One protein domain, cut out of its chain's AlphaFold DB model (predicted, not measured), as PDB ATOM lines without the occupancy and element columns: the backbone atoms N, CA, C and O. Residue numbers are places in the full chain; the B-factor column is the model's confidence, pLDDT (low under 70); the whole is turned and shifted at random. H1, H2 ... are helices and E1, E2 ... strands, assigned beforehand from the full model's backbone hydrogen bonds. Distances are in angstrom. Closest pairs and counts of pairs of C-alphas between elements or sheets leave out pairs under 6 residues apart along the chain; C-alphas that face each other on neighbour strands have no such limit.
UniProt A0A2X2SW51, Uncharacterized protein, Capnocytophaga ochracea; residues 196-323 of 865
ATOM      1  N   TYR A 196     251.030 245.714 346.265       68.38
ATOM      2  CA  TYR A 196     250.005 245.013 347.035       68.38
ATOM      3  C   TYR A 196     250.469 244.811 348.478       68.38
ATOM      4  O   TYR A 196     251.587 244.359 348.714       68.38
ATOM      5  N   VAL A 197     249.584 245.081 349.437       71.81
ATOM      6  CA  VAL A 197     249.760 244.711 350.846       71.81
ATOM      7  C   VAL A 197     248.775 243.609 351.180       71.81
ATOM      8  O   VAL A 197     247.557 243.815 351.143       71.81
ATOM      9  N   CYS A 198     249.316 242.438 351.496       75.38
ATOM     10  CA  CYS A 198     248.549 241.273 351.894       75.38
ATOM     11  C   CYS A 198     248.295 241.311 353.402       75.38
ATOM     12  O   CYS A 198     249.131 241.772 354.181       75.38
ATOM     13  N   ILE A 199     247.103 240.866 353.794       71.56
ATOM     14  CA  ILE A 199     246.629 240.915 355.181       71.56
ATOM     15  C   ILE A 199     246.568 239.515 355.786       71.56
ATOM     16  O   ILE A 199     246.251 238.544 355.096       71.56
ATOM     17  N   ASP A 200     246.838 239.421 357.087       68.88
ATOM     18  CA  ASP A 200     246.735 238.163 357.818       68.88
ATOM     19  C   ASP A 200     245.280 237.648 357.949       68.88
ATOM     20  O   ASP A 200     244.283 238.330 357.664       68.88
ATOM     21  N   ASP A 201     245.157 236.396 358.394       66.25
ATOM     22  CA  ASP A 201     243.876 235.705 358.566       66.25
ATOM     23  C   ASP A 201     242.958 236.371 359.621       66.25
ATOM     24  O   ASP A 201     241.734 236.220 359.530       66.25
ATOM     25  N   ASN A 202     243.501 237.129 360.586       67.88
ATOM     26  CA  ASN A 202     242.731 237.786 361.649       67.88
ATOM     27  C   ASN A 202     242.020 239.038 361.127       67.88
ATOM     28  O   ASN A 202     240.803 239.167 361.298       67.88
ATOM     29  N   LEU A 203     242.744 239.938 360.447       74.19
ATOM     30  CA  LEU A 203     242.131 241.123 359.836       74.19
ATOM     31  C   LEU A 203     241.120 240.713 358.758       74.19
ATOM     32  O   LEU A 203     240.004 241.240 358.727       74.19
ATOM     33  N   ARG A 204     241.449 239.705 357.937       72.50
ATOM     34  CA  ARG A 204     240.514 239.147 356.946       72.50
ATOM     35  C   ARG A 204     239.210 238.672 357.591       72.50
ATOM     36  O   ARG A 204     238.132 238.983 357.081       72.50
ATOM     37  N   LYS A 205     239.297 237.944 358.709       67.81
ATOM     38  CA  LYS A 205     238.119 237.457 359.439       67.81
ATOM     39  C   LYS A 205     237.270 238.608 359.983       67.81
ATOM     40  O   LYS A 205     236.058 238.584 359.805       67.81
ATOM     41  N   ILE A 206     237.885 239.641 360.566       73.81
ATOM     42  CA  ILE A 206     237.167 240.833 361.062       73.81
ATOM     43  C   ILE A 206     236.388 241.523 359.932       73.81
ATOM     44  O   ILE A 206     235.226 241.883 360.121       73.81
ATOM     45  N   LEU A 207     237.006 241.688 358.759       75.75
ATOM     46  CA  LEU A 207     236.371 242.317 357.597       75.75
ATOM     47  C   LEU A 207     235.167 241.510 357.077       75.75
ATOM     48  O   LEU A 207     234.150 242.099 356.705       75.75
ATOM     49  N   TYR A 208     235.275 240.179 357.080       72.00
ATOM     50  CA  TYR A 208     234.220 239.266 356.636       72.00
ATOM     51  C   TYR A 208     233.071 239.146 357.654       72.00
ATOM     52  O   TYR A 208     231.917 239.382 357.300       72.00
ATOM     53  N   ASP A 209     233.374 238.869 358.928       74.06
ATOM     54  CA  ASP A 209     232.381 238.667 359.998       74.06
ATOM     55  C   ASP A 209     231.525 239.926 360.257       74.06
ATOM     56  O   ASP A 209     230.410 239.837 360.775       74.06
ATOM     57  N   LYS A 210     232.032 241.113 359.895       76.00
ATOM     58  CA  LYS A 210     231.302 242.390 359.970       76.00
ATOM     59  C   LYS A 210     230.516 242.745 358.701       76.00
ATOM     60  O   LYS A 210     229.735 243.696 358.739       76.00
ATOM     61  N   GLY A 211     230.681 241.998 357.607       74.69
ATOM     62  CA  GLY A 211     229.944 242.201 356.355       74.69
ATOM     63  C   GLY A 211     230.170 243.575 355.716       74.69
ATOM     64  O   GLY A 211     229.212 244.197 355.250       74.69
ATOM     65  N   TYR A 212     231.409 244.078 355.751       84.56
ATOM     66  CA  TYR A 212     231.763 245.364 355.145       84.56
ATOM     67  C   TYR A 212     231.857 245.272 353.614       84.56
ATOM     68  O   TYR A 212     232.242 244.244 353.057       84.56
ATOM     69  N   HIS A 213     231.528 246.369 352.930       88.94
ATOM     70  CA  HIS A 213     231.764 246.533 351.493       88.94
ATOM     71  C   HIS A 213     233.078 247.292 351.259       88.94
ATOM     72  O   HIS A 213     233.498 248.095 352.093       88.94
ATOM     73  N   PHE A 214     233.703 247.087 350.103       86.25
ATOM     74  CA  PHE A 214     235.000 247.684 349.755       86.25
ATOM     75  C   PHE A 214     234.873 248.590 348.537       86.25
ATOM     76  O   PHE A 214     233.926 248.453 347.770       86.25
ATOM     77  N   TYR A 215     235.840 249.476 348.311       81.19
ATOM     78  CA  TYR A 215     235.934 250.211 347.050       81.19
ATOM     79  C   TYR A 215     236.841 249.465 346.059       81.19
ATOM     80  O   TYR A 215     237.932 249.008 346.414       81.19
ATOM     81  N   ASN A 216     236.401 249.335 344.805       77.06
ATOM     82  CA  ASN A 216     237.265 248.893 343.703       77.06
ATOM     83  C   ASN A 216     238.211 250.038 343.263       77.06
ATOM     84  O   ASN A 216     238.142 251.153 343.791       77.06
ATOM     85  N   ILE A 217     239.098 249.808 342.282       69.19
ATOM     86  CA  ILE A 217     240.036 250.858 341.836       69.19
ATOM     87  C   ILE A 217     239.325 252.100 341.253       69.19
ATOM     88  O   ILE A 217     239.873 253.199 341.315       69.19
ATOM     89  N   ASN A 218     238.107 251.929 340.723       71.19
ATOM     90  CA  ASN A 218     237.279 252.988 340.138       71.19
ATOM     91  C   ASN A 218     236.554 253.828 341.207       71.19
ATOM     92  O   ASN A 218     235.860 254.783 340.868       71.19
ATOM     93  N   GLY A 219     236.687 253.482 342.495       73.31
ATOM     94  CA  GLY A 219     235.954 254.132 343.585       73.31
ATOM     95  C   GLY A 219     234.493 253.682 343.700       73.31
ATOM     96  O   GLY A 219     233.680 254.379 344.308       73.31
ATOM     97  N   GLU A 220     234.138 252.525 343.139       82.75
ATOM     98  CA  GLU A 220     232.791 251.958 343.214       82.75
ATOM     99  C   GLU A 220     232.690 250.948 344.373       82.75
ATOM    100  O   GLU A 220     233.592 250.120 344.530       82.75
ATOM    101  N   PRO A 221     231.612 250.977 345.181       85.75
ATOM    102  CA  PRO A 221     231.415 250.021 346.264       85.75
ATOM    103  C   PRO A 221     231.075 248.621 345.730       85.75
ATOM    104  O   PRO A 221     230.178 248.453 344.897       85.75
ATOM    105  N   ILE A 222     231.752 247.609 346.263       87.06
ATOM    106  CA  ILE A 222     231.604 246.192 345.926       87.06
ATOM    107  C   ILE A 222     231.357 245.339 347.177       87.06
ATOM    108  O   ILE A 222     231.927 245.569 348.244       87.06
ATOM    109  N   GLU A 223     230.487 244.346 347.024       86.88
ATOM    110  CA  GLU A 223     230.098 243.355 348.026       86.88
ATOM    111  C   GLU A 223     230.718 241.999 347.649       86.88
ATOM    112  O   GLU A 223     230.671 241.583 346.486       86.88
ATOM    113  N   LEU A 224     231.300 241.316 348.636       81.19
ATOM    114  CA  LEU A 224     231.863 239.972 348.501       81.19
ATOM    115  C   LEU A 224     230.873 238.932 349.048       81.19
ATOM    116  O   LEU A 224     230.161 239.200 350.016       81.19
ATOM    117  N   SER A 225     230.806 237.752 348.427       76.44
ATOM    118  CA  SER A 225     229.953 236.647 348.887       76.44
ATOM    119  C   SER A 225     230.661 235.755 349.912       76.44
ATOM    120  O   SER A 225     231.859 235.876 350.144       76.44
ATOM    121  N   SER A 226     229.948 234.778 350.481       66.94
ATOM    122  CA  SER A 226     230.532 233.781 351.395       66.94
ATOM    123  C   SER A 226     231.550 232.826 350.760       66.94
ATOM    124  O   SER A 226     232.148 232.005 351.454       66.94
ATOM    125  N   GLN A 227     231.738 232.909 349.443       67.44
ATOM    126  CA  GLN A 227     232.708 232.128 348.670       67.44
ATOM    127  C   GLN A 227     233.921 232.974 348.245       67.44
ATOM    128  O   GLN A 227     234.797 232.470 347.534       67.44
ATOM    129  N   ASP A 228     233.956 234.235 348.690       76.62
ATOM    130  CA  ASP A 228     234.936 235.250 348.336       76.62
ATOM    131  C   ASP A 228     235.596 235.806 349.601       76.62
ATOM    132  O   ASP A 228     234.931 236.045 350.609       76.62
ATOM    133  N   PHE A 229     236.898 236.086 349.551       74.31
ATOM    134  CA  PHE A 229     237.557 236.809 350.637       74.31
ATOM    135  C   PHE A 229     238.665 237.744 350.160       74.31
ATOM    136  O   PHE A 229     239.396 237.457 349.210       74.31
ATOM    137  N   THR A 230     238.789 238.873 350.857       65.81
ATOM    138  CA  THR A 230     239.848 239.867 350.654       65.81
ATOM    139  C   THR A 230     241.216 239.259 350.948       65.81
ATOM    140  O   THR A 230     241.407 238.630 351.990       65.81
ATOM    141  N   VAL A 231     242.161 239.457 350.025       68.75
ATOM    142  CA  VAL A 231     243.544 238.961 350.130       68.75
ATOM    143  C   VAL A 231     244.535 240.115 350.244       68.75
ATOM    144  O   VAL A 231     245.409 240.076 351.106       68.75
ATOM    145  N   ALA A 232     244.387 241.150 349.408       76.12
ATOM    146  CA  ALA A 232     245.307 242.286 349.394       76.12
ATOM    147  C   ALA A 232     244.627 243.614 349.041       76.12
ATOM    148  O   ALA A 232     243.714 243.666 348.206       76.12
ATOM    149  N   PHE A 233     245.147 244.693 349.623       77.75
ATOM    150  CA  PHE A 233     244.861 246.076 349.233       77.75
ATOM    151  C   PHE A 233     246.005 246.631 348.380       77.75
ATOM    152  O   PHE A 233     247.127 246.136 348.450       77.75
ATOM    153  N   MET A 234     245.718 247.636 347.555       68.31
ATOM    154  CA  MET A 234     246.647 248.142 346.537       68.31
ATOM    155  C   MET A 234     246.930 249.639 346.720       68.31
ATOM    156  O   MET A 234     246.010 250.403 347.025       68.31
ATOM    157  N   GLY A 235     248.180 250.064 346.519       60.00
ATOM    158  CA  GLY A 235     248.600 251.465 346.662       60.00
ATOM    159  C   GLY A 235     249.946 251.785 346.005       60.00
ATOM    160  O   GLY A 235     250.454 251.002 345.205       60.00
ATOM    161  N   GLU A 236     250.487 252.958 346.334       51.94
ATOM    162  CA  GLU A 236     251.778 253.469 345.845       51.94
ATOM    163  C   GLU A 236     252.902 253.228 346.869       51.94
ATOM    164  O   GLU A 236     252.648 252.980 348.049       51.94
ATOM    165  N   GLU A 237     254.147 253.279 346.396       45.03
ATOM    166  CA  GLU A 237     255.346 252.758 347.072       45.03
ATOM    167  C   GLU A 237     255.753 253.566 348.328       45.03
ATOM    168  O   GLU A 237     256.269 253.006 349.295       45.03
ATOM    169  N   GLU A 238     255.423 254.863 348.394       42.25
ATOM    170  CA  GLU A 238     255.794 255.768 349.500       42.25
ATOM    171  C   GLU A 238     254.784 255.802 350.677       42.25
ATOM    172  O   GLU A 238     254.454 256.842 351.248       42.25
ATOM    173  N   GLY A 239     254.335 254.625 351.126       44.53
ATOM    174  CA  GLY A 239     254.112 254.411 352.566       44.53
ATOM    175  C   GLY A 239     252.745 254.742 353.188       44.53
ATOM    176  O   GLY A 239     252.649 254.782 354.418       44.53
ATOM    177  N   THR A 240     251.658 254.924 352.430       44.47
ATOM    178  CA  THR A 240     250.286 254.833 352.990       44.47
ATOM    179  C   THR A 240     249.308 254.237 351.979       44.47
ATOM    180  O   THR A 240     248.952 254.871 350.990       44.47
ATOM    181  N   TYR A 241     248.826 253.024 352.252       54.56
ATOM    182  CA  TYR A 241     247.982 252.268 351.325       54.56
ATOM    183  C   TYR A 241     246.499 252.641 351.498       54.56
ATOM    184  O   TYR A 241     245.961 252.575 352.606       54.56
ATOM    185  N   TYR A 242     245.827 253.037 350.409       53.56
ATOM    186  CA  TYR A 242     244.462 253.587 350.428       53.56
ATOM    187  C   TYR A 242     243.399 252.612 349.888       53.56
ATOM    188  O   TYR A 242     242.996 252.707 348.731       53.56
ATOM    189  N   GLY A 243     242.874 251.735 350.751       59.72
ATOM    190  CA  GLY A 243     241.476 251.257 350.762       59.72
ATOM    191  C   GLY A 243     240.874 250.541 349.548       59.72
ATOM    192  O   GLY A 243     239.712 250.146 349.625       59.72
ATOM    193  N   ARG A 244     241.610 250.363 348.451       72.69
ATOM    194  CA  ARG A 244     241.123 249.750 347.209       72.69
ATOM    195  C   ARG A 244     241.443 248.260 347.193       72.69
ATOM    196  O   ARG A 244     242.600 247.876 347.376       72.69
ATOM    197  N   LEU A 245     240.429 247.423 346.962       79.31
ATOM    198  CA  LEU A 245     240.595 245.968 346.897       79.31
ATOM    199  C   LEU A 245     241.445 245.590 345.673       79.31
ATOM    200  O   LEU A 245     240.980 245.704 344.537       79.31
ATOM    201  N   GLY A 246     242.675 245.129 345.910       77.31
ATOM    202  CA  GLY A 246     243.628 244.743 344.867       77.31
ATOM    203  C   GLY A 246     243.527 243.273 344.468       77.31
ATOM    204  O   GLY A 246     243.596 242.951 343.280       77.31
ATOM    205  N   MET A 247     243.328 242.383 345.446       80.81
ATOM    206  CA  MET A 247     243.206 240.939 345.222       80.81
ATOM    207  C   MET A 247     242.105 240.304 346.068       80.81
ATOM    208  O   MET A 247     241.957 240.598 347.258       80.81
ATOM    209  N   VAL A 248     241.400 239.361 345.449       82.00
ATOM    210  CA  VAL A 248     240.349 238.534 346.048       82.00
ATOM    211  C   VAL A 248     240.653 237.060 345.779       82.00
ATOM    212  O   VAL A 248     241.186 236.712 344.724       82.00
ATOM    213  N   ASN A 249     240.322 236.182 346.720       79.12
ATOM    214  CA  ASN A 249     240.216 234.754 346.444       79.12
ATOM    215  C   ASN A 249     238.742 234.426 346.194       79.12
ATOM    216  O   ASN A 249     237.917 234.659 347.075       79.12
ATOM    217  N   HIS A 250     238.428 233.901 345.013       78.19
ATOM    218  CA  HIS A 250     237.113 233.384 344.651       78.19
ATOM    219  C   HIS A 250     237.201 231.860 344.534       78.19
ATOM    220  O   HIS A 250     237.874 231.339 343.639       78.19
ATOM    221  N   ARG A 251     236.513 231.128 345.422       69.00
ATOM    222  CA  ARG A 251     236.420 229.649 345.387       69.00
ATOM    223  C   ARG A 251     237.776 228.919 345.311       69.00
ATOM    224  O   ARG A 251     237.904 227.903 344.632       69.00
ATOM    225  N   GLY A 252     238.796 229.433 345.996       66.19
ATOM    226  CA  GLY A 252     240.149 228.868 346.001       66.19
ATOM    227  C   GLY A 252     241.058 229.365 344.872       66.19
ATOM    228  O   GLY A 252     242.207 228.935 344.801       66.19
ATOM    229  N   VAL A 253     240.596 230.272 344.008       69.88
ATOM    230  CA  VAL A 253     241.388 230.861 342.917       69.88
ATOM    231  C   VAL A 253     241.632 232.342 343.206       69.88
ATOM    232  O   VAL A 253     240.708 233.070 343.549       69.88
ATOM    233  N   TYR A 254     242.878 232.799 343.073       80.12
ATOM    234  CA  TYR A 254     243.260 234.194 343.321       80.12
ATOM    235  C   TYR A 254     243.059 235.052 342.072       80.12
ATOM    236  O   TYR A 254     243.683 234.790 341.043       80.12
ATOM    237  N   HIS A 255     242.255 236.106 342.161       81.62
ATOM    238  CA  HIS A 255     242.061 237.079 341.086       81.62
ATOM    239  C   HIS A 255     242.609 238.440 341.526       81.62
ATOM    240  O   HIS A 255     242.220 238.970 342.569       81.62
ATOM    241  N   SER A 256     243.512 239.012 340.729       77.12
ATOM    242  CA  SER A 256     244.037 240.369 340.912       77.12
ATOM    243  C   SER A 256     243.327 241.353 339.985       77.12
ATOM    244  O   SER A 256     242.744 240.965 338.966       77.12
ATOM    245  N   TYR A 257     243.312 242.635 340.347       73.44
ATOM    246  CA  TYR A 257     242.651 243.649 339.530       73.44
ATOM    247  C   TYR A 257     243.381 243.847 338.192       73.44
ATOM    248  O   TYR A 257     244.605 243.972 338.155       73.44
ATOM    249  N   ALA A 258     242.640 243.901 337.082       63.28
ATOM    250  CA  ALA A 258     243.230 244.001 335.750       63.28
ATOM    251  C   ALA A 258     243.231 245.437 335.203       63.28
ATOM    252  O   ALA A 258     242.186 246.017 334.894       63.28
ATOM    253  N   ILE A 259     244.432 245.981 334.995       57.16
ATOM    254  CA  ILE A 259     244.648 247.234 334.265       57.16
ATOM    255  C   ILE A 259     245.084 246.871 332.841       57.16
ATOM    256  O   ILE A 259     246.236 246.525 332.596       57.16
ATOM    257  N   LEU A 260     244.143 246.922 331.899       49.97
ATOM    258  CA  LEU A 260     244.388 246.677 330.475       49.97
ATOM    259  C   LEU A 260     244.285 248.004 329.716       49.97
ATOM    260  O   LEU A 260     243.330 248.755 329.903       49.97
ATOM    261  N   ASN A 261     245.261 248.293 328.852       46.41
ATOM    262  CA  ASN A 261     245.286 249.480 327.983       46.41
ATOM    263  C   ASN A 261     245.041 250.814 328.724       46.41
ATOM    264  O   ASN A 261     244.300 251.666 328.241       46.41
ATOM    265  N   LYS A 262     245.643 250.978 329.914       49.34
ATOM    266  CA  LYS A 262     245.535 252.163 330.795       49.34
ATOM    267  C   LYS A 262     244.121 252.493 331.311       49.34
ATOM    268  O   LYS A 262     243.970 253.458 332.049       49.34
ATOM    269  N   ASN A 263     243.117 251.657 331.026       50.97
ATOM    270  CA  ASN A 263     241.754 251.805 331.536       50.97
ATOM    271  C   ASN A 263     241.425 250.692 332.546       50.97
ATOM    272  O   ASN A 263     241.363 249.518 332.156       50.97
ATOM    273  N   PRO A 264     241.178 251.015 333.829       58.22
ATOM    274  CA  PRO A 264     240.840 250.018 334.836       58.22
ATOM    275  C   PRO A 264     239.525 249.299 334.504       58.22
ATOM    276  O   PRO A 264     238.470 249.913 334.352       58.22
ATOM    277  N   GLN A 265     239.585 247.974 334.399       61.44
ATOM    278  CA  GLN A 265     238.439 247.143 334.036       61.44
ATOM    279  C   GLN A 265     237.729 246.661 335.300       61.44
ATOM    280  O   GLN A 265     238.390 246.062 336.135       61.44
ATOM    281  N   GLY A 266     236.411 246.865 335.433       67.50
ATOM    282  CA  GLY A 266     235.619 246.574 336.650       67.50
ATOM    283  C   GLY A 266     235.473 245.092 337.052       67.50
ATOM    284  O   GLY A 266     234.430 244.688 337.562       67.50
ATOM    285  N   TYR A 267     236.483 244.267 336.786       76.50
ATOM    286  CA  TYR A 267     236.572 242.844 337.084       76.50
ATOM    287  C   TYR A 267     238.027 242.442 337.376       76.50
ATOM    288  O   TYR A 267     238.983 243.050 336.894       76.50
ATOM    289  N   TYR A 268     238.191 241.370 338.141       82.56
ATOM    290  CA  TYR A 268     239.482 240.803 338.524       82.56
ATOM    291  C   TYR A 268     239.823 239.630 337.588       82.56
ATOM    292  O   TYR A 268     238.926 238.932 337.109       82.56
ATOM    293  N   ILE A 269     241.105 239.394 337.311       76.56
ATOM    294  CA  ILE A 269     241.588 238.295 336.459       76.56
ATOM    295  C   ILE A 269     242.548 237.414 337.262       76.56
ATOM    296  O   ILE A 269     243.416 237.907 337.974       76.56
ATOM    297  N   ASN A 270     242.435 236.096 337.111       78.56
ATOM    298  CA  ASN A 270     243.497 235.177 337.508       78.56
ATOM    299  C   ASN A 270     244.456 235.002 336.319       78.56
ATOM    300  O   ASN A 270     244.060 234.489 335.271       78.56
ATOM    301  N   SER A 271     245.709 235.430 336.471       62.50
ATOM    302  CA  SER A 271     246.720 235.449 335.397       62.50
ATOM    303  C   SER A 271     247.000 234.070 334.780       62.50
ATOM    304  O   SER A 271     247.268 233.984 333.582       62.50
ATOM    305  N   TYR A 272     246.885 232.998 335.568       61.78
ATOM    306  CA  TYR A 272     247.183 231.622 335.155       61.78
ATOM    307  C   TYR A 272     246.055 230.971 334.338       61.78
ATOM    308  O   TYR A 272     246.288 230.445 333.252       61.78
ATOM    309  N   SER A 273     244.820 231.022 334.840       69.25
ATOM    310  CA  SER A 273     243.631 230.427 334.206       69.25
ATOM    311  C   SER A 273     242.943 231.352 333.198       69.25
ATOM    312  O   SER A 273     242.043 230.916 332.483       69.25
ATOM    313  N   LYS A 274     243.313 232.643 333.176       70.06
ATOM    314  CA  LYS A 274     242.628 233.731 332.452       70.06
ATOM    315  C   LYS A 274     241.140 233.883 332.807       70.06
ATOM    316  O   LYS A 274     240.411 234.596 332.115       70.06
ATOM    317  N   SER A 275     240.686 233.246 333.889       78.62
ATOM    318  CA  SER A 275     239.319 233.383 334.388       78.62
ATOM    319  C   SER A 275     239.083 234.793 334.932       78.62
ATOM    320  O   SER A 275     239.987 235.424 335.486       78.62
ATOM    321  N   LYS A 276     237.857 235.289 334.749       82.69
ATOM    322  CA  LYS A 276     237.418 236.612 335.201       82.69
ATOM    323  C   LYS A 276     236.456 236.461 336.374       82.69
ATOM    324  O   LYS A 276     235.523 235.667 336.290       82.69
ATOM    325  N   PHE A 277     236.652 237.260 337.413       83.81
ATOM    326  CA  PHE A 277     235.735 237.404 338.537       83.81
ATOM    327  C   PHE A 277     235.140 238.816 338.526       83.81
ATOM    328  O   PHE A 277     235.872 239.805 338.507       83.81
ATOM    329  N   VAL A 278     233.810 238.912 338.525       85.81
ATOM    330  CA  VAL A 278     233.078 240.185 338.577       85.81
ATOM    331  C   VAL A 278     232.389 240.261 339.943       85.81
ATOM    332  O   VAL A 278     231.483 239.462 340.181       85.81
ATOM    333  N   PRO A 279     232.805 241.161 340.853       79.88
ATOM    334  CA  PRO A 279     232.185 241.276 342.168       79.88
ATOM    335  C   PRO A 279     230.771 241.864 342.073       79.88
ATOM    336  O   PRO A 279     230.424 242.570 341.122       79.88
ATOM    337  N   LYS A 280     229.954 241.610 343.096       86.31
ATOM    338  CA  LYS A 280     228.611 242.186 343.215       86.31
ATOM    339  C   LYS A 280     228.715 243.666 343.610       86.31
ATOM    340  O   LYS A 280     229.616 244.061 344.345       86.31
ATOM    341  N   LYS A 281     227.787 244.503 343.139       87.25
ATOM    342  CA  LYS A 281     227.722 245.928 343.506       87.25
ATOM    343  C   LYS A 281     227.218 246.094 344.945       87.25
ATOM    344  O   LYS A 281     226.138 245.601 345.260       87.25
ATOM    345  N   GLY A 282     227.973 246.804 345.783       84.69
ATOM    346  CA  GLY A 282     227.637 247.069 347.186       84.69
ATOM    347  C   GLY A 282     226.904 248.401 347.411       84.69
ATOM    348  O   GLY A 282     226.872 249.272 346.539       84.69
ATOM    349  N   SER A 283     226.332 248.581 348.607       85.25
ATOM    350  CA  SER A 283     225.805 249.877 349.073       85.25
ATOM    351  C   SER A 283     226.908 250.768 349.656       85.25
ATOM    352  O   SER A 283     227.906 250.262 350.180       85.25
ATOM    353  N   LYS A 284     226.721 252.095 349.580       80.69
ATOM    354  CA  LYS A 284     227.676 253.086 350.106       80.69
ATOM    355  C   LYS A 284     227.685 253.164 351.636       80.69
ATOM    356  O   LYS A 284     228.750 253.405 352.188       80.69
ATOM    357  N   GLU A 285     226.560 252.927 352.325       80.94
ATOM    358  CA  GLU A 285     226.509 253.058 353.797       80.94
ATOM    359  C   GLU A 285     227.442 252.059 354.506       80.94
ATOM    360  O   GLU A 285     228.048 252.374 355.530       80.94
ATOM    361  N   LYS A 286     227.590 250.860 353.928       80.31
ATOM    362  CA  LYS A 286     228.476 249.793 354.422       80.31
ATOM    363  C   LYS A 286     229.880 249.805 353.802       80.31
ATOM    364  O   LYS A 286     230.669 248.907 354.097       80.31
ATOM    365  N   ALA A 287     230.186 250.757 352.919       85.44
ATOM    366  CA  ALA A 287     231.458 250.800 352.207       85.44
ATOM    367  C   ALA A 287     232.544 251.494 353.038       85.44
ATOM    368  O   ALA A 287     232.420 252.671 353.387       85.44
ATOM    369  N   VAL A 288     233.617 250.758 353.332       81.62
ATOM    370  CA  VAL A 288     234.722 251.207 354.187       81.62
ATOM    371  C   VAL A 288     236.012 251.409 353.393       81.62
ATOM    372  O   VAL A 288     236.324 250.679 352.452       81.62
ATOM    373  N   TRP A 289     236.792 252.393 353.819       78.44
ATOM    374  CA  TRP A 289     238.187 252.584 353.455       78.44
ATOM    375  C   TRP A 289     239.061 251.818 354.442       78.44
ATOM    376  O   TRP A 289     238.949 252.023 355.647       78.44
ATOM    377  N   VAL A 290     239.949 250.963 353.936       77.94
ATOM    378  CA  VAL A 290     240.941 250.246 354.752       77.94
ATOM    379  C   VAL A 290     242.316 250.863 354.523       77.94
ATOM    380  O   VAL A 290     242.893 250.742 353.444       77.94
ATOM    381  N   ARG A 291     242.836 251.560 355.528       73.44
ATOM    382  CA  ARG A 291     244.170 252.165 355.511       73.44
ATOM    383  C   ARG A 291     245.112 251.289 356.313       73.44
ATOM    384  O   ARG A 291     244.766 250.919 357.430       73.44
ATOM    385  N   ILE A 292     246.280 250.984 355.757       74.38
ATOM    386  CA  ILE A 292     247.343 250.209 356.412       74.38
ATOM    387  C   ILE A 292     248.667 250.953 356.178       74.38
ATOM    388  O   ILE A 292     248.862 251.523 355.101       74.38
ATOM    389  N   ASN A 293     249.557 250.993 357.173       70.50
ATOM    390  CA  ASN A 293     250.924 251.515 357.028       70.50
ATOM    391  C   ASN A 293     251.967 250.386 357.048       70.50
ATOM    392  O   ASN A 293     251.659 249.265 357.434       70.50
ATOM    393  N   ASN A 294     253.221 250.677 356.694       66.31
ATOM    394  CA  ASN A 294     254.320 249.696 356.669       66.31
ATOM    395  C   ASN A 294     254.668 249.042 358.029       66.31
ATOM    396  O   ASN A 294     255.508 248.150 358.070       66.31
ATOM    397  N   LYS A 295     254.029 249.452 359.133       69.00
ATOM    398  CA  LYS A 295     254.157 248.847 360.472       69.00
ATOM    399  C   LYS A 295     252.975 247.938 360.835       69.00
ATOM    400  O   LYS A 295     252.899 247.479 361.975       69.00
ATOM    401  N   GLY A 296     252.052 247.705 359.898       70.25
ATOM    402  CA  GLY A 296     250.859 246.876 360.089       70.25
ATOM    403  C   GLY A 296     249.755 247.534 360.918       70.25
ATOM    404  O   GLY A 296     248.816 246.868 361.348       70.25
ATOM    405  N   GLU A 297     249.835 248.839 361.174       80.38
ATOM    406  CA  GLU A 297     248.775 249.574 361.868       80.38
ATOM    407  C   GLU A 297     247.663 249.892 360.866       80.38
ATOM    408  O   GLU A 297     247.941 250.396 359.772       80.38
ATOM    409  N   TYR A 298     246.410 249.596 361.227       82.56
ATOM    410  CA  TYR A 298     245.266 249.761 360.333       82.56
ATOM    411  C   TYR A 298     244.141 250.629 360.906       82.56
ATOM    412  O   TYR A 298     243.888 250.671 362.114       82.56
ATOM    413  N   LEU A 299     243.423 251.285 359.993       81.25
ATOM    414  CA  LEU A 299     242.164 251.991 360.225       81.25
ATOM    415  C   LEU A 299     241.162 251.588 359.140       81.25
ATOM    416  O   LEU A 299     241.422 251.762 357.951       81.25
ATOM    417  N   ILE A 300     240.008 251.088 359.566       83.38
ATOM    418  CA  ILE A 300     238.833 250.823 358.741       83.38
ATOM    419  C   ILE A 300     237.810 251.919 359.061       83.38
ATOM    420  O   ILE A 300     237.315 251.956 360.187       83.38
ATOM    421  N   GLU A 301     237.493 252.802 358.111       81.75
ATOM    422  CA  GLU A 301     236.486 253.863 358.299       81.75
ATOM    423  C   GLU A 301     235.538 253.998 357.098       81.75
ATOM    424  O   GLU A 301     235.981 253.955 355.952       81.75
ATOM    425  N   ASN A 302     234.233 254.182 357.323       82.25
ATOM    426  CA  ASN A 302     233.319 254.636 356.264       82.25
ATOM    427  C   ASN A 302     233.309 256.176 356.170       82.25
ATOM    428  O   ASN A 302     233.865 256.879 357.012       82.25
ATOM    429  N   SER A 303     232.702 256.722 355.112       75.38
ATOM    430  CA  SER A 303     232.805 258.153 354.777       75.38
ATOM    431  C   SER A 303     232.207 259.114 355.811       75.38
ATOM    432  O   SER A 303     232.635 260.263 355.874       75.38
ATOM    433  N   ASP A 304     231.233 258.666 356.607       78.31
ATOM    434  CA  ASP A 304     230.616 259.443 357.694       78.31
ATOM    435  C   ASP A 304     231.183 259.100 359.089       78.31
ATOM    436  O   ASP A 304     230.782 259.701 360.085       78.31
ATOM    437  N   LYS A 305     232.148 258.168 359.153       75.50
ATOM    438  CA  LYS A 305     232.818 257.669 360.367       75.50
ATOM    439  C   LYS A 305     231.899 256.992 361.391       75.50
ATOM    440  O   LYS A 305     232.325 256.771 362.526       75.50
ATOM    441  N   THR A 306     230.681 256.604 361.006       77.62
ATOM    442  CA  THR A 306     229.802 255.768 361.850       77.62
ATOM    443  C   THR A 306     230.363 254.355 362.049       77.62
ATOM    444  O   THR A 306     230.120 253.727 363.079       77.62
ATOM    445  N   ILE A 307     231.176 253.879 361.104       76.25
ATOM    446  CA  ILE A 307     232.030 252.698 361.227       76.25
ATOM    447  C   ILE A 307     233.472 253.199 361.340       76.25
ATOM    448  O   ILE A 307     233.979 253.831 360.418       76.25
ATOM    449  N   SER A 308     234.134 252.904 362.460       82.94
ATOM    450  CA  SER A 308     235.544 253.234 362.699       82.94
ATOM    451  C   SER A 308     236.186 252.155 363.571       82.94
ATOM    452  O   SER A 308     235.849 252.014 364.746       82.94
ATOM    453  N   VAL A 309     237.089 251.362 362.990       78.50
ATOM    454  CA  VAL A 309     237.810 250.278 363.676       78.50
ATOM    455  C   VAL A 309     239.305 250.464 363.450       78.50
ATOM    456  O   VAL A 309     239.760 250.539 362.310       78.50
ATOM    457  N   LYS A 310     240.078 250.531 364.534       83.06
ATOM    458  CA  LYS A 310     241.544 250.623 364.506       83.06
ATOM    459  C   LYS A 310     242.160 249.390 365.145       83.06
ATOM    460  O   LYS A 310     241.598 248.851 366.096       83.06
ATOM    461  N   GLY A 311     243.329 248.993 364.665       78.31
ATOM    462  CA  GLY A 311     244.075 247.881 365.239       78.31
ATOM    463  C   GLY A 311     245.450 247.720 364.609       78.31
ATOM    464  O   GLY A 311     245.946 248.609 363.916       78.31
ATOM    465  N   LYS A 312     246.060 246.564 364.864       78.06
ATOM    466  CA  LYS A 312     247.328 246.153 364.269       78.06
ATOM    467  C   LYS A 312     247.195 244.735 363.713       78.06
ATOM    468  O   LYS A 312     246.483 243.917 364.291       78.06
ATOM    469  N   THR A 313     247.828 244.494 362.578       69.50
ATOM    470  CA  THR A 313     247.858 243.241 361.811       69.50
ATOM    471  C   THR A 313     249.314 242.985 361.430       69.50
ATOM    472  O   THR A 313     250.105 243.933 361.370       69.50
ATOM    473  N   GLU A 314     249.699 241.742 361.173       70.69
ATOM    474  CA  GLU A 314     251.003 241.479 360.567       70.69
ATOM    475  C   GLU A 314     250.912 241.733 359.060       70.69
ATOM    476  O   GLU A 314     250.005 241.244 358.383       70.69
ATOM    477  N   ILE A 315     251.848 242.525 358.526       66.31
ATOM    478  CA  ILE A 315     252.032 242.602 357.076       66.31
ATOM    479  C   ILE A 315     252.817 241.374 356.664       66.31
ATOM    480  O   ILE A 315     253.978 241.199 357.032       66.31
ATOM    481  N   VAL A 316     252.152 240.542 355.882       63.19
ATOM    482  CA  VAL A 316     252.719 239.350 355.272       63.19
ATOM    483  C   VAL A 316     253.177 239.709 353.863       63.19
ATOM    484  O   VAL A 316     252.444 240.364 353.118       63.19
ATOM    485  N   ASP A 317     254.391 239.293 353.489       60.94
ATOM    486  CA  ASP A 317     254.864 239.444 352.109       60.94
ATOM    487  C   ASP A 317     253.835 238.818 351.157       60.94
ATOM    488  O   ASP A 317     253.398 237.687 351.369       60.94
ATOM    489  N   CYS A 318     253.423 239.546 350.120       59.50
ATOM    490  CA  CYS A 318     252.369 239.074 349.236       59.50
ATOM    491  C   CYS A 318     252.779 237.836 348.443       59.50
ATOM    492  O   CYS A 318     251.947 236.942 348.270       59.50
ATOM    493  N   LEU A 319     254.037 237.741 347.996       54.44
ATOM    494  CA  LEU A 319     254.499 236.529 347.321       54.44
ATOM    495  C   LEU A 319     254.515 235.352 348.287       54.44
ATOM    496  O   LEU A 319     254.026 234.289 347.918       54.44
ATOM    497  N   SER A 320     254.983 235.535 349.518       51.84
ATOM    498  CA  SER A 320     254.990 234.507 350.557       51.84
ATOM    499  C   SER A 320     253.587 234.150 351.028       51.84
ATOM    500  O   SER A 320     253.327 232.978 351.225       51.84
ATOM    501  N   PHE A 321     252.635 235.076 351.135       53.34
ATOM    502  CA  PHE A 321     251.250 234.762 351.500       53.34
ATOM    503  C   PHE A 321     250.539 233.998 350.380       53.34
ATOM    504  O   PHE A 321     249.925 232.958 350.623       53.34
ATOM    505  N   ILE A 322     250.687 234.455 349.131       56.25
ATOM    506  CA  ILE A 322     250.194 233.732 347.954       56.25
ATOM    507  C   ILE A 322     250.913 232.387 347.825       56.25
ATOM    508  O   ILE A 322     250.265 231.413 347.469       56.25
ATOM    509  N   THR A 323     252.202 232.286 348.156       46.28
ATOM    510  CA  THR A 323     252.983 231.040 348.077       46.28
ATOM    511  C   THR A 323     252.694 230.103 349.237       46.28
ATOM    512  O   THR A 323     252.639 228.914 348.989       46.28
TER     513      THR A 323
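This is residues 196 to 323 of the 865 residues of an uncharacterized protein of Capnocytophaga ochracea (UniProt A0A2X2SW51). Two strongly twisted five-stranded sheets form a sandwich, partly face to face with their strands crossed nearly at right angles; the hairpin E6-E7 extends one sheet away from E8, E9 and E10. H1 packs on both sheets, while short H2 covers the opposite face of the first sheet. The 128 printed residues include two named helices and ten named strands, in the order E1 H1 E2 E3 E4 E5 E6 E7 E8 E9 E10 H2. The sheets run E1-E4-E5-E6-E7, antiparallel, and E3-E2-E8-E9-E10, mixed; the class is mixed, helices and strands. The whole is compact and rounded, with a radius of gyration of the C-alphas of 13.7 A and spans of 37 by 32 by 29 A.

The first sheet holds E1, residues 196 to 199, starting at C-alpha (250.005, 245.013, 347.035); E4, 228 to 235, 21.3 A; E5, 244 to 250, 17.0 A; E6, 253 to 260, 20.3 A; and E7, 263 to 269, 14.4 A. The second holds E2, 213 to 215; E3, 221 to 223; E8, 287 to 292, 16.4 A; E9, 297 to 302, 17.2 A; and E10, 308 to 312, 13.8 A. H1 is residues 201 to 209, 12.0 A, and H2 is 318 to 323, ending at C-alpha (252.983, 231.040, 348.077).

E4, E5, E6 and E7 form a meander, each strand the antiparallel neighbour of the one before. N 231 and O 247 of the hairpin E4 and E5 are 3.0 A apart; N 255 and O 248, between E5 and E6, 2.8 A. E6 bends by 51 degrees at residue 257, and N 269 of E7 is 2.8 A from O 256. Edge strand E1 has N 197 2.9 A from O 233 of E4. E8, E9 and E10 form a second meander, with N 289 and O 301 2.8 A apart, and N 300 and O 309 2.8 A. E2 and E8 meet only at a point, with C-alphas 213 and 287 4.3 A apart; in the hairpin E2 and E3, N 222 and O 214 are 2.8 A apart. H1 lies over E4 at a height over the sheet of 8.6 A, across the strands; the closest C-alphas are those of Arg 204 and Thr 230, 6.4 A. H2, on the opposite face, runs along the strands at a height over the sheet of 8.4 A. Every O i to N i+4 pair is within hydrogen-bond range in H1 and H2.

The C-alphas of Tyr 272 and Thr 306, the two farthest apart, are 40.0 A from each other. The printed part has no cut. The link E7 to E8, residues 270 to 286, is long. The mean pLDDT of the printed part is 71.9; 47 residues are under 70, among them 234 to 243, 258 to 266 and 315 to 323.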